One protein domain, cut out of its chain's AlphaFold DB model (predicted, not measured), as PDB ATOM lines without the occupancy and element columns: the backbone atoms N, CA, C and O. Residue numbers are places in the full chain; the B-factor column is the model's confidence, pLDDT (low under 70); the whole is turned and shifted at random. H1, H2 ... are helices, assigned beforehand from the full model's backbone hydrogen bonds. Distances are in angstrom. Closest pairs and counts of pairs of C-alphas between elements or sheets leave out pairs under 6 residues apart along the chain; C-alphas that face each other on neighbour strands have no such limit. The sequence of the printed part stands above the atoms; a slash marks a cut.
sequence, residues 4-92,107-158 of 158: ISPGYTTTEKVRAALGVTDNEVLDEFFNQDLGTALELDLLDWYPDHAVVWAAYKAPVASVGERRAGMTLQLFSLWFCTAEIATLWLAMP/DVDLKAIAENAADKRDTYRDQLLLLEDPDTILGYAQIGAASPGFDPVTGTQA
ATOM      1  N   ILE A   4     123.484 174.489 115.837       73.31
ATOM      2  CA  ILE A   4     123.315 173.692 114.615       73.31
ATOM      3  C   ILE A   4     121.815 173.678 114.300       73.31
ATOM      4  O   ILE A   4     121.043 173.289 115.174       73.31
ATOM      5  N   SER A   5     121.398 174.138 113.112       72.75
ATOM      6  CA  SER A   5     119.985 174.102 112.675       72.75
ATOM      7  C   SER A   5     119.453 172.666 112.743       72.75
ATOM      8  O   SER A   5     120.206 171.771 112.373       72.75
ATOM      9  N   PRO A   6     118.232 172.398 113.245       70.75
ATOM     10  CA  PRO A   6     117.154 173.318 113.659       70.75
ATOM     11  C   PRO A   6     117.265 173.888 115.095       70.75
ATOM     12  O   PRO A   6     116.309 174.431 115.647       70.75
ATOM     13  N   GLY A   7     118.432 173.802 115.735       81.50
ATOM     14  CA  GLY A   7     118.723 174.445 117.023       81.50
ATOM     15  C   GLY A   7     118.563 173.540 118.247       81.50
ATOM     16  O   GLY A   7     118.490 174.036 119.373       81.50
ATOM     17  N   TYR A   8     118.515 172.220 118.056       87.94
ATOM     18  CA  TYR A   8     118.362 171.244 119.148       87.94
ATOM     19  C   TYR A   8     119.668 171.002 119.911       87.94
ATOM     20  O   TYR A   8     119.662 170.702 121.112       87.94
ATOM     21  N   THR A   9     120.801 171.213 119.239       88.62
ATOM     22  CA  THR A   9     122.151 171.100 119.795       88.62
ATOM     23  C   THR A   9     123.043 172.273 119.358       88.62
ATOM     24  O   THR A   9     122.645 173.129 118.565       88.62
ATOM     25  N   THR A  10     124.250 172.353 119.917       88.56
ATOM     26  CA  THR A  10     125.243 173.397 119.618       88.56
ATOM     27  C   THR A  10     126.586 172.771 119.271       88.56
ATOM     28  O   THR A  10     126.896 171.674 119.739       88.56
ATOM     29  N   THR A  11     127.409 173.484 118.496       87.00
ATOM     30  CA  THR A  11     128.753 173.009 118.118       87.00
ATOM     31  C   THR A  11     129.606 172.699 119.350       87.00
ATOM     32  O   THR A  11     130.278 171.677 119.406       87.00
ATOM     33  N   GLU A  12     129.491 173.510 120.405       85.88
ATOM     34  CA  GLU A  12     130.164 173.294 121.692       85.88
ATOM     35  C   GLU A  12     129.742 171.991 122.386       85.88
ATOM     36  O   GLU A  12     130.595 171.283 122.919       85.88
ATOM     37  N   LYS A  13     128.450 171.630 122.358       86.81
ATOM     38  CA  LYS A  13     127.988 170.356 122.934       86.81
ATOM     39  C   LYS A  13     128.538 169.165 122.153       86.81
ATOM     40  O   LYS A  13     128.955 168.191 122.771       86.81
ATOM     41  N   VAL A  14     128.570 169.257 120.823       87.31
ATOM     42  CA  VAL A  14     129.121 168.197 119.965       87.31
ATOM     43  C   VAL A  14     130.629 168.052 120.183       87.31
ATOM     44  O   VAL A  14     131.117 166.943 120.380       87.31
ATOM     45  N   ARG A  15     131.371 169.164 120.266       85.31
ATOM     46  CA  ARG A  15     132.797 169.152 120.637       85.31
ATOM     47  C   ARG A  15     133.035 168.505 121.996       85.31
ATOM     48  O   ARG A  15     133.909 167.655 122.123       85.31
ATOM     49  N   ALA A  16     132.224 168.861 122.993       85.62
ATOM     50  CA  ALA A  16     132.307 168.268 124.320       85.62
ATOM     51  C   ALA A  16     132.037 166.754 124.292       85.62
ATOM     52  O   ALA A  16     132.728 166.009 124.981       85.62
ATOM     53  N   ALA A  17     131.090 166.287 123.472       85.69
ATOM     54  CA  ALA A  17     130.809 164.860 123.296       85.69
ATOM     55  C   ALA A  17     131.965 164.103 122.615       85.69
ATOM     56  O   ALA A  17     132.266 162.976 123.001       85.69
ATOM     57  N   LEU A  18     132.656 164.739 121.664       80.44
ATOM     58  CA  LEU A  18     133.887 164.228 121.042       80.44
ATOM     59  C   LEU A  18     135.128 164.369 121.945       80.44
ATOM     60  O   LEU A  18     136.197 163.849 121.629       80.44
ATOM     61  N   GLY A  19     135.011 165.114 123.046       80.12
ATOM     62  CA  GLY A  19     136.125 165.482 123.912       80.12
ATOM     63  C   GLY A  19     137.140 166.413 123.248       80.12
ATOM     64  O   GLY A  19     138.285 166.453 123.692       80.12
ATOM     65  N   VAL A  20     136.781 167.122 122.175       78.00
ATOM     66  CA  VAL A  20     137.664 168.036 121.425       78.00
ATOM     67  C   VAL A  20     137.430 169.490 121.827       78.00
ATOM     68  O   VAL A  20     136.373 169.858 122.339       78.00
ATOM     69  N   THR A  21     138.432 170.322 121.585       79.81
ATOM     70  CA  THR A  21     138.376 171.772 121.789       79.81
ATOM     71  C   THR A  21     138.120 172.511 120.473       79.81
ATOM     72  O   THR A  21     138.176 171.940 119.382       79.81
ATOM     73  N   ASP A  22     137.814 173.799 120.573       77.50
ATOM     74  CA  ASP A  22     137.656 174.722 119.442       77.50
ATOM     75  C   ASP A  22     138.928 174.872 118.594       77.50
ATOM     76  O   ASP A  22     138.834 175.044 117.381       77.50
ATOM     77  N   ASN A  23     140.103 174.717 119.207       72.50
ATOM     78  CA  ASN A  23     141.392 174.693 118.512       72.50
ATOM     79  C   ASN A  23     141.616 173.427 117.667       72.50
ATOM     80  O   ASN A  23     142.494 173.411 116.807       72.50
ATOM     81  N   GLU A  24     140.860 172.357 117.921       70.44
ATOM     82  CA  GLU A  24     141.044 171.056 117.266       70.44
ATOM     83  C   GLU A  24     140.019 170.805 116.169       70.44
ATOM     84  O   GLU A  24     140.357 170.244 115.131       70.44
ATOM     85  N   VAL A  25     138.777 171.240 116.379       75.12
ATOM     86  CA  VAL A  25     137.725 171.182 115.361       75.12
ATOM     87  C   VAL A  25     137.117 172.567 115.221       75.12
ATOM     88  O   VAL A  25     136.315 172.995 116.057       75.12
ATOM     89  N   LEU A  26     137.486 173.259 114.144       75.81
ATOM     90  CA  LEU A  26     136.978 174.590 113.810       75.81
ATOM     91  C   LEU A  26     135.469 174.563 113.534       75.81
ATOM     92  O   LEU A  26     134.920 173.551 113.096       75.81
ATOM     93  N   ASP A  27     134.786 175.688 113.772       75.38
ATOM     94  CA  ASP A  27     133.338 175.820 113.521       75.38
ATOM     95  C   ASP A  27     132.971 175.540 112.050       75.38
ATOM     96  O   ASP A  27     131.873 175.075 111.763       75.38
ATOM     97  N   GLU A  28     133.907 175.744 111.123       76.38
ATOM     98  CA  GLU A  28     133.745 175.489 109.687       76.38
ATOM     99  C   GLU A  28     133.377 174.035 109.364       76.38
ATOM    100  O   GLU A  28     132.603 173.798 108.439       76.38
ATOM    101  N   PHE A  29     133.854 173.064 110.150       72.38
ATOM    102  CA  PHE A  29     133.485 171.656 109.968       72.38
ATOM    103  C   PHE A  29     132.024 171.383 110.330       72.38
ATOM    104  O   PHE A  29     131.389 170.523 109.731       72.38
ATOM    105  N   PHE A  30     131.461 172.153 111.261       72.06
ATOM    106  CA  PHE A  30     130.049 172.060 111.630       72.06
ATOM    107  C   PHE A  30     129.130 172.798 110.646       72.06
ATOM    108  O   PHE A  30     127.929 172.535 110.619       72.06
ATOM    109  N   ASN A  31     129.690 173.689 109.822       67.69
ATOM    110  CA  ASN A  31     128.971 174.420 108.776       67.69
ATOM    111  C   ASN A  31     128.831 173.624 107.462       67.69
ATOM    112  O   ASN A  31     128.251 174.143 106.513       67.69
ATOM    113  N   GLN A  32     129.330 172.383 107.390       66.38
ATOM    114  CA  GLN A  32     129.201 171.489 106.227       66.38
ATOM    115  C   GLN A  32     127.807 170.842 106.135       66.38
ATOM    116  O   GLN A  32     127.687 169.626 106.048       66.38
ATOM    117  N   ASP A  33     126.745 171.643 106.219       77.81
ATOM    118  CA  ASP A  33     125.355 171.176 106.106       77.81
ATOM    119  C   ASP A  33     124.934 170.109 107.136       77.81
ATOM    120  O   ASP A  33     123.919 169.438 106.969       77.81
ATOM    121  N   LEU A  34     125.652 169.997 108.259       83.31
ATOM    122  CA  LEU A  34     125.324 169.047 109.326       83.31
ATOM    123  C   LEU A  34     123.913 169.273 109.889       83.31
ATOM    124  O   LEU A  34     123.216 168.326 110.244       83.31
ATOM    125  N   GLY A  35     123.492 170.538 109.952       85.69
ATOM    126  CA  GLY A  35     122.133 170.885 110.346       85.69
ATOM    127  C   GLY A  35     121.086 170.446 109.325       85.69
ATOM    128  O   GLY A  35     120.050 169.918 109.707       85.69
ATOM    129  N   THR A  36     121.389 170.583 108.034       87.69
ATOM    130  CA  THR A  36     120.527 170.114 106.941       87.69
ATOM    131  C   THR A  36     120.400 168.593 106.954       87.69
ATOM    132  O   THR A  36     119.306 168.073 106.778       87.69
ATOM    133  N   ALA A  37     121.498 167.871 107.206       89.25
ATOM    134  CA  ALA A  37     121.484 166.414 107.327       89.25
ATOM    135  C   ALA A  37     120.642 165.947 108.525       89.25
ATOM    136  O   ALA A  37     119.834 165.033 108.383       89.25
ATOM    137  N   LEU A  38     120.792 166.606 109.680       90.75
ATOM    138  CA  LEU A  38     119.978 166.336 110.866       90.75
ATOM    139  C   LEU A  38     118.492 166.620 110.610       90.75
ATOM    140  O   LEU A  38     117.638 165.836 111.011       90.75
ATOM    141  N   GLU A  39     118.179 167.748 109.974       91.12
ATOM    142  CA  GLU A  39     116.802 168.129 109.658       91.12
ATOM    143  C   GLU A  39     116.168 167.160 108.659       91.12
ATOM    144  O   GLU A  39     115.040 166.735 108.873       91.12
ATOM    145  N   LEU A  40     116.898 166.744 107.621       91.38
ATOM    146  CA  LEU A  40     116.411 165.767 106.650       91.38
ATOM    147  C   LEU A  40     116.131 164.406 107.300       91.38
ATOM    148  O   LEU A  40     115.057 163.851 107.089       91.38
ATOM    149  N   ASP A  41     117.052 163.900 108.126       92.75
ATOM    150  CA  ASP A  41     116.851 162.637 108.844       92.75
ATOM    151  C   ASP A  41     115.613 162.713 109.750       92.75
ATOM    152  O   ASP A  41     114.748 161.842 109.702       92.75
ATOM    153  N   LEU A  42     115.462 163.797 110.516       92.75
ATOM    154  CA  LEU A  42     114.286 163.997 111.363       92.75
ATOM    155  C   LEU A  42     112.989 164.134 110.561       92.75
ATOM    156  O   LEU A  42     111.972 163.603 110.989       92.75
ATOM    157  N   LEU A  43     112.994 164.805 109.411       92.25
ATOM    158  CA  LEU A  43     111.805 164.913 108.561       92.25
ATOM    159  C   LEU A  43     111.368 163.554 107.996       92.25
ATOM    160  O   LEU A  43     110.169 163.341 107.810       92.25
ATOM    161  N   ASP A  44     112.310 162.639 107.764       91.81
ATOM    162  CA  ASP A  44     112.026 161.316 107.207       91.81
ATOM    163  C   ASP A  44     111.323 160.380 108.206       91.81
ATOM    164  O   ASP A  44     110.439 159.619 107.807       91.81
ATOM    165  N   TRP A  45     111.693 160.405 109.495       90.69
ATOM    166  CA  TRP A  45     111.143 159.465 110.493       90.69
ATOM    167  C   TRP A  45     110.446 160.106 111.699       90.69
ATOM    168  O   TRP A  45     109.727 159.403 112.406       90.69
ATOM    169  N   TYR A  46     110.634 161.403 111.944       91.75
ATOM    170  CA  TYR A  46     110.090 162.132 113.095       91.75
ATOM    171  C   TYR A  46     109.589 163.542 112.721       91.75
ATOM    172  O   TYR A  46     110.035 164.531 113.309       91.75
ATOM    173  N   PRO A  47     108.672 163.684 111.744       91.00
ATOM    174  CA  PRO A  47     108.313 164.978 111.150       91.00
ATOM    175  C   PRO A  47     107.767 166.007 112.156       91.00
ATOM    176  O   PRO A  47     107.920 167.212 111.956       91.00
ATOM    177  N   ASP A  48     107.196 165.556 113.276       90.38
ATOM    178  CA  ASP A  48     106.663 166.419 114.339       90.38
ATOM    179  C   ASP A  48     107.740 166.943 115.316       90.38
ATOM    180  O   ASP A  48     107.429 167.614 116.309       90.38
ATOM    181  N   HIS A  49     109.029 166.724 115.018       92.62
ATOM    182  CA  HIS A  49     110.171 167.154 115.834       92.62
ATOM    183  C   HIS A  49     110.102 168.632 116.263       92.62
ATOM    184  O   HIS A  49     110.427 168.981 117.404       92.62
ATOM    185  N   ALA A  50     109.635 169.519 115.377       92.75
ATOM    186  CA  ALA A  50     109.494 170.945 115.664       92.75
ATOM    187  C   ALA A  50     108.417 171.240 116.722       92.75
ATOM    188  O   ALA A  50     108.612 172.117 117.570       92.75
ATOM    189  N   VAL A  51     107.309 170.494 116.710       92.31
ATOM    190  CA  VAL A  51     106.214 170.626 117.683       92.31
ATOM    191  C   VAL A  51     106.683 170.163 119.058       92.31
ATOM    192  O   VAL A  51     106.499 170.877 120.046       92.31
ATOM    193  N   VAL A  52     107.369 169.020 119.116       92.25
ATOM    194  CA  VAL A  52     107.945 168.474 120.354       92.25
ATOM    195  C   VAL A  52     108.960 169.442 120.958       92.25
ATOM    196  O   VAL A  52     108.946 169.701 122.165       92.25
ATOM    197  N   TRP A  53     109.806 170.046 120.121       94.31
ATOM    198  CA  TRP A  53     110.751 171.057 120.578       94.31
ATOM    199  C   TRP A  53     110.063 172.313 121.120       94.31
ATOM    200  O   TRP A  53     110.456 172.835 122.167       94.31
ATOM    201  N   ALA A  54     109.016 172.795 120.447       93.56
ATOM    202  CA  ALA A  54     108.241 173.941 120.910       93.56
ATOM    203  C   ALA A  54     107.552 173.658 122.257       93.56
ATOM    204  O   ALA A  54     107.618 174.495 123.161       93.56
ATOM    205  N   ALA A  55     106.967 172.467 122.423       92.31
ATOM    206  CA  ALA A  55     106.341 172.025 123.668       92.31
ATOM    207  C   ALA A  55     107.357 171.945 124.819       92.31
ATOM    208  O   ALA A  55     107.110 172.457 125.909       92.31
ATOM    209  N   TYR A  56     108.551 171.407 124.562       93.25
ATOM    210  CA  TYR A  56     109.650 171.389 125.530       93.25
ATOM    211  C   TYR A  56     110.084 172.791 125.980       93.25
ATOM    212  O   TYR A  56     110.391 173.012 127.154       93.25
ATOM    213  N   LYS A  57     110.113 173.753 125.052       91.69
ATOM    214  CA  LYS A  57     110.494 175.145 125.326       91.69
ATOM    215  C   LYS A  57     109.376 175.969 125.971       91.69
ATOM    216  O   LYS A  57     109.641 177.106 126.369       91.69
ATOM    217  N   ALA A  58     108.165 175.425 126.093       92.69
ATOM    218  CA  ALA A  58     107.048 176.116 126.713       92.69
ATOM    219  C   ALA A  58     107.296 176.361 128.220       92.69
ATOM    220  O   ALA A  58     107.890 175.520 128.901       92.69
ATOM    221  N   PRO A  59     106.802 177.478 128.795       87.88
ATOM    222  CA  PRO A  59     107.033 177.816 130.204       87.88
ATOM    223  C   PRO A  59     106.532 176.763 131.203       87.88
ATOM    224  O   PRO A  59     107.064 176.653 132.307       87.88
ATOM    225  N   VAL A  60     105.510 175.990 130.823       91.06
ATOM    226  CA  VAL A  60     104.863 174.980 131.674       91.06
ATOM    227  C   VAL A  60     104.830 173.621 130.966       91.06
ATOM    228  O   VAL A  60     103.799 172.966 130.909       91.06
ATOM    229  N   ALA A  61     105.968 173.200 130.406       90.19
ATOM    230  CA  ALA A  61     106.101 171.871 129.812       90.19
ATOM    231  C   ALA A  61     105.865 170.768 130.861       90.19
ATOM    232  O   ALA A  61     106.501 170.766 131.929       90.19
ATOM    233  N   SER A  62     104.978 169.828 130.539       92.00
ATOM    234  CA  SER A  62     104.710 168.609 131.301       92.00
ATOM    235  C   SER A  62     105.948 167.709 131.386       92.00
ATOM    236  O   SER A  62     106.936 167.882 130.670       92.00
ATOM    237  N   VAL A  63     105.912 166.708 132.269       89.75
ATOM    238  CA  VAL A  63     107.020 165.745 132.409       89.75
ATOM    239  C   VAL A  63     107.261 164.976 131.104       89.75
ATOM    240  O   VAL A  63     108.415 164.750 130.746       89.75
ATOM    241  N   GLY A  64     106.194 164.624 130.377       88.19
ATOM    242  CA  GLY A  64     106.284 163.941 129.084       88.19
ATOM    243  C   GLY A  64     106.950 164.807 128.016       88.19
ATOM    244  O   GLY A  64     107.926 164.377 127.410       88.19
ATOM    245  N   GLU A  65     106.510 166.058 127.867       90.00
ATOM    246  CA  GLU A  65     107.085 167.008 126.899       90.00
ATOM    247  C   GLU A  65     108.549 167.333 127.218       90.00
ATOM    248  O   GLU A  65     109.386 167.429 126.321       90.00
ATOM    249  N   ARG A  66     108.897 167.440 128.510       91.50
ATOM    250  CA  ARG A  66     110.293 167.596 128.941       91.50
ATOM    251  C   ARG A  66     111.140 166.397 128.567       91.50
ATOM    252  O   ARG A  66     112.243 166.579 128.059       91.50
ATOM    253  N   ARG A  67     110.633 165.188 128.813       91.31
ATOM    254  CA  ARG A  67     111.332 163.954 128.459       91.31
ATOM    255  C   ARG A  67     111.544 163.877 126.949       91.31
ATOM    256  O   ARG A  67     112.684 163.723 126.539       91.31
ATOM    257  N   ALA A  68     110.499 164.073 126.148       91.69
ATOM    258  CA  ALA A  68     110.584 164.037 124.688       91.69
ATOM    259  C   ALA A  68     111.576 165.078 124.136       91.69
ATOM    260  O   ALA A  68     112.466 164.729 123.364       91.69
ATOM    261  N   GLY A  69     111.518 166.330 124.603       92.06
ATOM    262  CA  GLY A  69     112.459 167.370 124.175       92.06
ATOM    263  C   GLY A  69     113.911 167.114 124.584       92.06
ATOM    264  O   GLY A  69     114.829 167.387 123.809       92.06
ATOM    265  N   MET A  70     114.140 166.561 125.780       93.38
ATOM    266  CA  MET A  70     115.480 166.142 126.208       93.38
ATOM    267  C   MET A  70     116.001 164.980 125.358       93.38
ATOM    268  O   MET A  70     117.163 165.011 124.951       93.38
ATOM    269  N   THR A  71     115.157 163.993 125.050       93.62
ATOM    270  CA  THR A  71     115.523 162.871 124.175       93.62
ATOM    271  C   THR A  71     115.840 163.359 122.761       93.62
ATOM    272  O   THR A  71     116.873 162.980 122.222       93.62
ATOM    273  N   LEU A  72     115.046 164.280 122.201       94.25
ATOM    274  CA  LEU A  72     115.307 164.911 120.901       94.25
ATOM    275  C   LEU A  72     116.640 165.669 120.884       94.25
ATOM    276  O   LEU A  72     117.416 165.563 119.930       94.25
ATOM    277  N   GLN A  73     116.948 166.398 121.957       94.31
ATOM    278  CA  GLN A  73     118.238 167.074 122.102       94.31
ATOM    279  C   GLN A  73     119.408 166.085 122.174       94.31
ATOM    280  O   GLN A  73     120.449 166.337 121.567       94.31
ATOM    281  N   LEU A  74     119.263 164.982 122.913       93.38
ATOM    282  CA  LEU A  74     120.304 163.960 123.028       93.38
ATOM    283  C   LEU A  74     120.494 163.204 121.713       93.38
ATOM    284  O   LEU A  74     121.633 163.035 121.289       93.38
ATOM    285  N   PHE A  75     119.410 162.836 121.030       94.69
ATOM    286  CA  PHE A  75     119.456 162.282 119.678       94.69
ATOM    287  C   PHE A  75     120.251 163.199 118.743       94.69
ATOM    288  O   PHE A  75     121.253 162.777 118.171       94.69
ATOM    289  N   SER A  76     119.873 164.479 118.676       93.25
ATOM    290  CA  SER A  76     120.522 165.469 117.807       93.25
ATOM    291  C   SER A  76     122.006 165.647 118.136       93.25
ATOM    292  O   SER A  76     122.839 165.790 117.247       93.25
ATOM    293  N   LEU A  77     122.360 165.619 119.427       92.62
ATOM    294  CA  LEU A  77     123.749 165.665 119.875       92.62
ATOM    295  C   LEU A  77     124.551 164.473 119.344       92.62
ATOM    296  O   LEU A  77     125.622 164.674 118.773       92.62
ATOM    297  N   TRP A  78     124.059 163.250 119.542       92.19
ATOM    298  CA  TRP A  78     124.787 162.039 119.159       92.19
ATOM    299  C   TRP A  78     124.787 161.802 117.649       92.19
ATOM    300  O   TRP A  78     125.804 161.349 117.133       92.19
ATOM    301  N   PHE A  79     123.736 162.217 116.936       92.12
ATOM    302  CA  PHE A  79     123.718 162.285 115.473       92.12
ATOM    303  C   PHE A  79     124.874 163.147 114.961       92.12
ATOM    304  O   PHE A  79     125.765 162.660 114.271       92.12
ATOM    305  N   CYS A  80     124.926 164.414 115.388       89.62
ATOM    306  CA  CYS A  80     125.977 165.334 114.963       89.62
ATOM    307  C   CYS A  80     127.376 164.865 115.390       89.62
ATOM    308  O   CYS A  80     128.353 165.096 114.681       89.62
ATOM    309  N   THR A  81     127.478 164.208 116.547       88.50
ATOM    310  CA  THR A  81     128.731 163.625 117.042       88.50
ATOM    311  C   THR A  81     129.200 162.490 116.142       88.50
ATOM    312  O   THR A  81     130.375 162.466 115.799       88.50
ATOM    313  N   ALA A  82     128.311 161.579 115.738       88.88
ATOM    314  CA  ALA A  82     128.651 160.465 114.858       88.88
ATOM    315  C   ALA A  82     129.121 160.963 113.486       88.88
ATOM    316  O   ALA A  82     130.192 160.566 113.034       88.88
ATOM    317  N   GLU A  83     128.388 161.900 112.880       87.81
ATOM    318  CA  GLU A  83     128.736 162.479 111.576       87.81
ATOM    319  C   GLU A  83     130.112 163.155 111.596       87.81
ATOM    320  O   GLU A  83     130.980 162.824 110.789       87.81
ATOM    321  N   ILE A  84     130.375 164.033 112.571       84.69
ATOM    322  CA  ILE A  84     131.690 164.681 112.697       84.69
ATOM    323  C   ILE A  84     132.771 163.665 113.054       84.69
ATOM    324  O   ILE A  84     133.890 163.761 112.547       84.69
ATOM    325  N   ALA A  85     132.444 162.677 113.890       83.25
ATOM    326  CA  ALA A  85     133.369 161.608 114.193       83.25
ATOM    327  C   ALA A  85     133.781 160.887 112.917       83.25
ATOM    328  O   ALA A  85     134.936 160.535 112.876       83.25
ATOM    329  N   THR A  86     132.953 160.724 111.876       80.38
ATOM    330  CA  THR A  86     133.374 160.080 110.609       80.38
ATOM    331  C   THR A  86     134.369 160.893 109.768       80.38
ATOM    332  O   THR A  86     135.077 160.327 108.931       80.38
ATOM    333  N   LEU A  87     134.503 162.202 110.010       74.69
ATOM    334  CA  LEU A  87     135.418 163.097 109.292       74.69
ATOM    335  C   LEU A  87     136.864 162.994 109.827       74.69
ATOM    336  O   LEU A  87     137.513 163.993 110.138       74.69
ATOM    337  N   TRP A  88     137.405 161.774 109.916       65.19
ATOM    338  CA  TRP A  88     138.713 161.468 110.531       65.19
ATOM    339  C   TRP A  88     139.898 162.225 109.925       65.19
ATOM    340  O   TRP A  88     140.870 162.499 110.623       65.19
ATOM    341  N   LEU A  89     139.829 162.575 108.639       62.59
ATOM    342  CA  LEU A  89     140.904 163.284 107.934       62.59
ATOM    343  C   LEU A  89     141.025 164.759 108.341       62.59
ATOM    344  O   LEU A  89     142.051 165.379 108.073       62.59
ATOM    345  N   ALA A  90     139.988 165.316 108.967       62.47
ATOM    346  CA  ALA A  90     139.937 166.712 109.380       62.47
ATOM    347  C   ALA A  90     140.464 166.952 110.803       62.47
ATOM    348  O   ALA A  90     140.741 168.095 111.162       62.47
ATOM    349  N   MET A  91     140.603 165.901 111.619       66.25
ATOM    350  CA  MET A  91     140.996 166.036 113.022       66.25
ATOM    351  C   MET A  91     142.526 165.993 113.193       66.25
ATOM    352  O   MET A  91     143.163 165.022 112.770       66.25
ATOM    353  N   PRO A  92     143.144 166.997 113.849       64.25
ATOM    354  CA  PRO A  92     144.576 166.990 114.126       64.25
ATOM    355  C   PRO A  92     144.967 165.798 115.011       64.25
ATOM    356  O   PRO A  92     144.503 165.667 116.141       64.25
ATOM    357  N   ASP A 107     146.265 155.720 120.762       55.56
ATOM    358  CA  ASP A 107     145.621 154.499 121.278       55.56
ATOM    359  C   ASP A 107     144.074 154.534 121.224       55.56
ATOM    360  O   ASP A 107     143.414 153.632 121.736       55.56
ATOM    361  N   VAL A 108     143.465 155.585 120.656       60.78
ATOM    362  CA  VAL A 108     142.000 155.762 120.647       60.78
ATOM    363  C   VAL A 108     141.462 155.530 119.245       60.78
ATOM    364  O   VAL A 108     141.776 156.276 118.319       60.78
ATOM    365  N   ASP A 109     140.624 154.507 119.115       70.75
ATOM    366  CA  ASP A 109     139.972 154.151 117.865       70.75
ATOM    367  C   ASP A 109     138.814 155.122 117.568       70.75
ATOM    368  O   ASP A 109     137.728 155.042 118.145       70.75
ATOM    369  N   LEU A 110     139.056 156.073 116.662       69.94
ATOM    370  CA  LEU A 110     138.047 157.027 116.189       69.94
ATOM    371  C   LEU A 110     136.842 156.333 115.541       69.94
ATOM    372  O   LEU A 110     135.733 156.871 115.580       69.94
ATOM    373  N   LYS A 111     137.040 155.129 114.993       76.69
ATOM    374  CA  LYS A 111     135.949 154.302 114.489       76.69
ATOM    375  C   LYS A 111     135.066 153.821 115.626       76.69
ATOM    376  O   LYS A 111     133.855 153.976 115.537       76.69
ATOM    377  N   ALA A 112     135.661 153.362 116.722       80.56
ATOM    378  CA  ALA A 112     134.911 152.978 117.913       80.56
ATOM    379  C   ALA A 112     134.152 154.166 118.533       80.56
ATOM    380  O   ALA A 112     133.060 153.987 119.065       80.56
ATOM    381  N   ILE A 113     134.689 155.393 118.450       79.12
ATOM    382  CA  ILE A 113     133.967 156.604 118.884       79.12
ATOM    383  C   ILE A 113     132.763 156.881 117.980       79.12
ATOM    384  O   ILE A 113     131.679 157.154 118.494       79.12
ATOM    385  N   ALA A 114     132.938 156.810 116.657       82.81
ATOM    386  CA  ALA A 114     131.847 157.004 115.707       82.81
ATOM    387  C   ALA A 114     130.751 155.936 115.877       82.81
ATOM    388  O   ALA A 114     129.572 156.276 115.919       82.81
ATOM    389  N   GLU A 115     131.139 154.670 116.056       87.00
ATOM    390  CA  GLU A 115     130.230 153.552 116.340       87.00
ATOM    391  C   GLU A 115     129.477 153.771 117.660       87.00
ATOM    392  O   GLU A 115     128.253 153.715 117.683       87.00
ATOM    393  N   ASN A 116     130.166 154.147 118.742       87.19
ATOM    394  CA  ASN A 116     129.519 154.433 120.027       87.19
ATOM    395  C   ASN A 116     128.542 155.620 119.940       87.19
ATOM    396  O   ASN A 116     127.466 155.604 120.540       87.19
ATOM    397  N   ALA A 117     128.908 156.664 119.191       88.81
ATOM    398  CA  ALA A 117     128.029 157.800 118.953       88.81
ATOM    399  C   ALA A 117     126.787 157.391 118.144       88.81
ATOM    400  O   ALA A 117     125.684 157.827 118.479       88.81
ATOM    401  N   ALA A 118     126.944 156.522 117.142       89.56
ATOM    402  CA  ALA A 118     125.834 155.958 116.379       89.56
ATOM    403  C   ALA A 118     124.922 155.078 117.254       89.56
ATOM    404  O   ALA A 118     123.711 155.280 117.249       89.56
ATOM    405  N   ASP A 119     125.479 154.206 118.098       90.94
ATOM    406  CA  ASP A 119     124.704 153.374 119.032       90.94
ATOM    407  C   ASP A 119     123.868 154.230 119.996       90.94
ATOM    408  O   ASP A 119     122.704 153.942 120.291       90.94
ATOM    409  N   LYS A 120     124.453 155.328 120.495       90.69
ATOM    410  CA  LYS A 120     123.744 156.286 121.351       90.69
ATOM    411  C   LYS A 120     122.662 157.038 120.589       90.69
ATOM    412  O   LYS A 120     121.576 157.217 121.138       90.69
ATOM    413  N   ARG A 121     122.934 157.477 119.356       91.69
ATOM    414  CA  ARG A 121     121.928 158.084 118.474       91.69
ATOM    415  C   ARG A 121     120.737 157.138 118.322       91.69
ATOM    416  O   ARG A 121     119.613 157.553 118.588       91.69
ATOM    417  N   ASP A 122     120.991 155.882 117.975       92.06
ATOM    418  CA  ASP A 122     119.951 154.878 117.735       92.06
ATOM    419  C   ASP A 122     119.169 154.572 119.023       92.06
ATOM    420  O   ASP A 122     117.942 154.560 119.017       92.06
ATOM    421  N   THR A 123     119.851 154.506 120.170       93.62
ATOM    422  CA  THR A 123     119.194 154.382 121.484       93.62
ATOM    423  C   THR A 123     118.191 155.512 121.748       93.62
ATOM    424  O   THR A 123     117.094 155.268 122.253       93.62
ATOM    425  N   TYR A 124     118.547 156.767 121.454       92.81
ATOM    426  CA  TYR A 124     117.636 157.896 121.670       92.81
ATOM    427  C   TYR A 124     116.545 157.988 120.604       92.81
ATOM    428  O   TYR A 124     115.449 158.453 120.914       92.81
ATOM    429  N   ARG A 125     116.811 157.507 119.387       92.44
ATOM    430  CA  ARG A 125     115.794 157.332 118.346       92.44
ATOM    431  C   ARG A 125     114.713 156.356 118.806       92.44
ATOM    432  O   ARG A 125     113.538 156.715 118.813       92.44
ATOM    433  N   ASP A 126     115.109 155.185 119.294       90.94
ATOM    434  CA  ASP A 126     114.182 154.170 119.807       90.94
ATOM    435  C   ASP A 126     113.372 154.693 121.001       90.94
ATOM    436  O   ASP A 126     112.176 154.434 121.125       90.94
ATOM    437  N   GLN A 127     114.004 155.487 121.871       90.50
ATOM    438  CA  GLN A 127     113.305 156.134 122.982       90.50
ATOM    439  C   GLN A 127     112.289 157.186 122.526       90.50
ATOM    440  O   GLN A 127     111.277 157.341 123.202       90.50
ATOM    441  N   LEU A 128     112.544 157.922 121.438       89.44
ATOM    442  CA  LEU A 128     111.573 158.870 120.882       89.44
ATOM    443  C   LEU A 128     110.365 158.138 120.308       89.44
ATOM    444  O   LEU A 128     109.237 158.499 120.634       89.44
ATOM    445  N   LEU A 129     110.603 157.066 119.552       88.38
ATOM    446  CA  LEU A 129     109.536 156.236 118.993       88.38
ATOM    447  C   LEU A 129     108.652 155.633 120.097       88.38
ATOM    448  O   LEU A 129     107.432 155.742 120.029       88.38
ATOM    449  N   LEU A 130     109.256 155.109 121.170       86.12
ATOM    450  CA  LEU A 130     108.516 154.568 122.319       86.12
ATOM    451  C   LEU A 130     107.664 155.621 123.051       86.12
ATOM    452  O   LEU A 130     106.690 155.277 123.718       86.12
ATOM    453  N   LEU A 131     108.065 156.895 123.013       85.12
ATOM    454  CA  LEU A 131     107.328 157.973 123.677       85.12
ATOM    455  C   LEU A 131     106.097 158.416 122.884       85.12
ATOM    456  O   LEU A 131     105.132 158.853 123.510       85.12
ATOM    457  N   GLU A 132     106.131 158.327 121.554       77.81
ATOM    458  CA  GLU A 132     104.980 158.653 120.703       77.81
ATOM    459  C   GLU A 132     103.993 157.505 120.578       77.81
ATOM    460  O   GLU A 132     102.784 157.729 120.645       77.81
ATOM    461  N   ASP A 133     104.504 156.286 120.445       74.25
ATOM    462  CA  ASP A 133     103.686 155.091 120.364       74.25
ATOM    463  C   ASP A 133     104.262 154.009 121.298       74.25
ATOM    464  O   ASP A 133     105.198 153.279 120.954       74.25
ATOM    465  N   PRO A 134     103.728 153.901 122.529       65.31
ATOM    466  CA  PRO A 134     104.193 152.911 123.491       65.31
ATOM    467  C   PRO A 134     103.915 151.464 123.046       65.31
ATOM    468  O   PRO A 134     104.502 150.547 123.626       65.31
ATOM    469  N   ASP A 135     103.071 151.250 122.027       60.09
ATOM    470  CA  ASP A 135     102.700 149.927 121.520       60.09
ATOM    471  C   ASP A 135     103.607 149.439 120.366       60.09
ATOM    472  O   ASP A 135     103.594 148.247 120.041       60.09
ATOM    473  N   THR A 136     104.458 150.293 119.768       56.47
ATOM    474  CA  THR A 136     105.305 149.898 118.616       56.47
ATOM    475  C   THR A 136     106.473 148.978 118.985       56.47
ATOM    476  O   THR A 136     107.022 148.308 118.109       56.47
ATOM    477  N   ILE A 137     106.860 148.878 120.266       52.44
ATOM    478  CA  ILE A 137     107.966 148.012 120.718       52.44
ATOM    479  C   ILE A 137     107.436 146.722 121.362       52.44
ATOM    480  O   ILE A 137     107.799 146.345 122.476       52.44
ATOM    481  N   LEU A 138     106.639 145.953 120.618       48.66
ATOM    482  CA  LEU A 138     106.488 144.510 120.859       48.66
ATOM    483  C   LEU A 138     107.730 143.761 120.331       48.66
ATOM    484  O   LEU A 138     107.645 142.911 119.451       48.66
ATOM    485  N   GLY A 139     108.909 144.119 120.846       49.16
ATOM    486  CA  GLY A 139     110.207 143.555 120.444       49.16
ATOM    487  C   GLY A 139     111.113 143.148 121.606       49.16
ATOM    488  O   GLY A 139     112.030 142.353 121.416       49.16
ATOM    489  N   TYR A 140     110.822 143.602 122.825       46.06
ATOM    490  CA  TYR A 140     111.404 143.033 124.034       46.06
ATOM    491  C   TYR A 140     110.306 142.307 124.792       46.06
ATOM    492  O   TYR A 140     109.498 142.919 125.487       46.06
ATOM    493  N   ALA A 141     110.280 140.981 124.660       47.50
ATOM    494  CA  ALA A 141     109.559 140.146 125.600       47.50
ATOM    495  C   ALA A 141     110.106 140.461 126.998       47.50
ATOM    496  O   ALA A 141     111.200 140.025 127.362       47.50
ATOM    497  N   GLN A 142     109.355 141.230 127.792       50.56
ATOM    498  CA  GLN A 142     109.478 141.131 129.235       50.56
ATOM    499  C   GLN A 142     109.329 139.645 129.546       50.56
ATOM    500  O   GLN A 142     108.264 139.063 129.337       50.56
ATOM    501  N   ILE A 143     110.405 139.013 130.011       53.47
ATOM    502  CA  ILE A 143     110.299 137.734 130.702       53.47
ATOM    503  C   ILE A 143     109.536 138.057 131.985       53.47
ATOM    504  O   ILE A 143     110.114 138.389 133.018       53.47
ATOM    505  N   GLY A 144     108.208 138.052 131.887       52.56
ATOM    506  CA  GLY A 144     107.328 138.076 133.033       52.56
ATOM    507  C   GLY A 144     107.594 136.795 133.803       52.56
ATOM    508  O   GLY A 144     107.250 135.706 133.348       52.56
ATOM    509  N   ALA A 145     108.241 136.913 134.957       51.56
ATOM    510  CA  ALA A 145     108.269 135.825 135.913       51.56
ATOM    511  C   ALA A 145     106.839 135.649 136.438       51.56
ATOM    512  O   ALA A 145     106.403 136.350 137.349       51.56
ATOM    513  N   ALA A 146     106.088 134.731 135.831       53.00
ATOM    514  CA  ALA A 146     104.858 134.231 136.416       53.00
ATOM    515  C   ALA A 146     105.244 133.432 137.666       53.00
ATOM    516  O   ALA A 146     105.643 132.271 137.585       53.00
ATOM    517  N   SER A 147     105.183 134.078 138.829       57.41
ATOM    518  CA  SER A 147     105.209 133.376 140.108       57.41
ATOM    519  C   SER A 147     103.930 132.542 140.204       57.41
ATOM    520  O   SER A 147     102.844 133.123 140.139       57.41
ATOM    521  N   PRO A 148     103.999 131.213 140.381       58.22
ATOM    522  CA  PRO A 148     102.818 130.437 140.729       58.22
ATOM    523  C   PRO A 148     102.270 130.971 142.056       58.22
ATOM    524  O   PRO A 148     102.987 130.991 143.053       58.22
ATOM    525  N   GLY A 149     101.009 131.406 142.092       59.56
ATOM    526  CA  GLY A 149     100.336 131.871 143.315       59.56
ATOM    527  C   GLY A 149      99.996 130.749 144.301       59.56
ATOM    528  O   GLY A 149      99.050 130.886 145.069       59.56
ATOM    529  N   PHE A 150     100.699 129.616 144.237       61.59
ATOM    530  CA  PHE A 150     100.437 128.440 145.054       61.59
ATOM    531  C   PHE A 150     101.454 128.364 146.188       61.59
ATOM    532  O   PHE A 150     102.630 128.084 145.961       61.59
ATOM    533  N   ASP A 151     100.981 128.594 147.410       61.97
ATOM    534  CA  ASP A 151     101.740 128.339 148.628       61.97
ATOM    535  C   ASP A 151     101.513 126.876 149.072       61.97
ATOM    536  O   ASP A 151     100.414 126.530 149.519       61.97
ATOM    537  N   PRO A 152     102.520 125.986 148.966       61.75
ATOM    538  CA  PRO A 152     102.374 124.577 149.321       61.75
ATOM    539  C   PRO A 152     102.281 124.323 150.836       61.75
ATOM    540  O   PRO A 152     102.041 123.183 151.230       61.75
ATOM    541  N   VAL A 153     102.469 125.340 151.687       62.94
ATOM    542  CA  VAL A 153     102.300 125.219 153.146       62.94
ATOM    543  C   VAL A 153     100.851 125.483 153.555       62.94
ATOM    544  O   VAL A 153     100.355 124.853 154.489       62.94
ATOM    545  N   THR A 154     100.154 126.380 152.849       64.12
ATOM    546  CA  THR A 154      98.774 126.789 153.177       64.12
ATOM    547  C   THR A 154      97.714 126.234 152.223       64.12
ATOM    548  O   THR A 154      96.539 126.189 152.584       64.12
ATOM    549  N   GLY A 155      98.100 125.746 151.039       57.94
ATOM    550  CA  GLY A 155      97.200 125.086 150.086       57.94
ATOM    551  C   GLY A 155      96.198 126.017 149.396       57.94
ATOM    552  O   GLY A 155      95.272 125.537 148.742       57.94
ATOM    553  N   THR A 156      96.365 127.332 149.520       58.09
ATOM    554  CA  THR A 156      95.474 128.342 148.933       58.09
ATOM    555  C   THR A 156      96.132 129.068 147.764       58.09
ATOM    556  O   THR A 156      97.318 129.388 147.813       58.09
ATOM    557  N   GLN A 157      95.343 129.327 146.714       53.62
ATOM    558  CA  GLN A 157      95.697 130.251 145.636       53.62
ATOM    559  C   GLN A 157      95.256 131.667 146.021       53.62
ATOM    560  O   GLN A 157      94.165 131.824 146.575       53.62
ATOM    561  N   ALA A 158      96.110 132.659 145.761       59.53
ATOM    562  CA  ALA A 158      95.763 134.078 145.869       59.53
ATOM    563  C   ALA A 158      94.860 134.528 144.712       59.53
ATOM    564  O   ALA A 158      95.105 134.070 143.571       59.53
TER     565      ALA A 158
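This is residues 4 to 92 and 107 to 158 of the 158 residues of an uncharacterized protein of Candidatus Fermentibacteria bacterium (UniProt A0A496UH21). Two long helices, H5 and H6, run side by side in opposite ways; H1, H3 and H4 pack crosswise on H5, and residues 138 to 147 and 151 to 156 of the tail stick out. The printed part has 141 residues with six named helices, H1 to H6, no named strand: all helix. It is loose, radius of gyration of the C-alphas 20.9 A, spanning 74 by 44 by 26 A.

Find C-alpha 11 at (128.753, 173.009, 118.118), where H1, residues 11 to 18, begins. Next come H2, 27 to 30, H3, 34 to 45, and H4, 49 to 57. H5, 63 to 86, runs 34.7 A; H6, 110 to 132, runs 33.4 A to C-alpha 132 at (104.980, 158.653, 120.703).

Look first at H5, the hub. H6 touches it at a shallow tilt of 25 degrees, closest C-alphas Ala 82 and Ala 114, 4.8 A. H4 touches residues 65 to 72 of H5 alone, at a steep 57 degrees, closest C-alphas Tyr 56 and Gly 69, 5.1 A. Every O i to N i+4 pair is within hydrogen-bond range in H1, H3, H4, H5 and H6; H2 is too short for one.

Residues 93 to 106 are not printed; C-alphas 92 and 107 are 14.4 A apart. Residues under pLDDT 70 include 134 to 158.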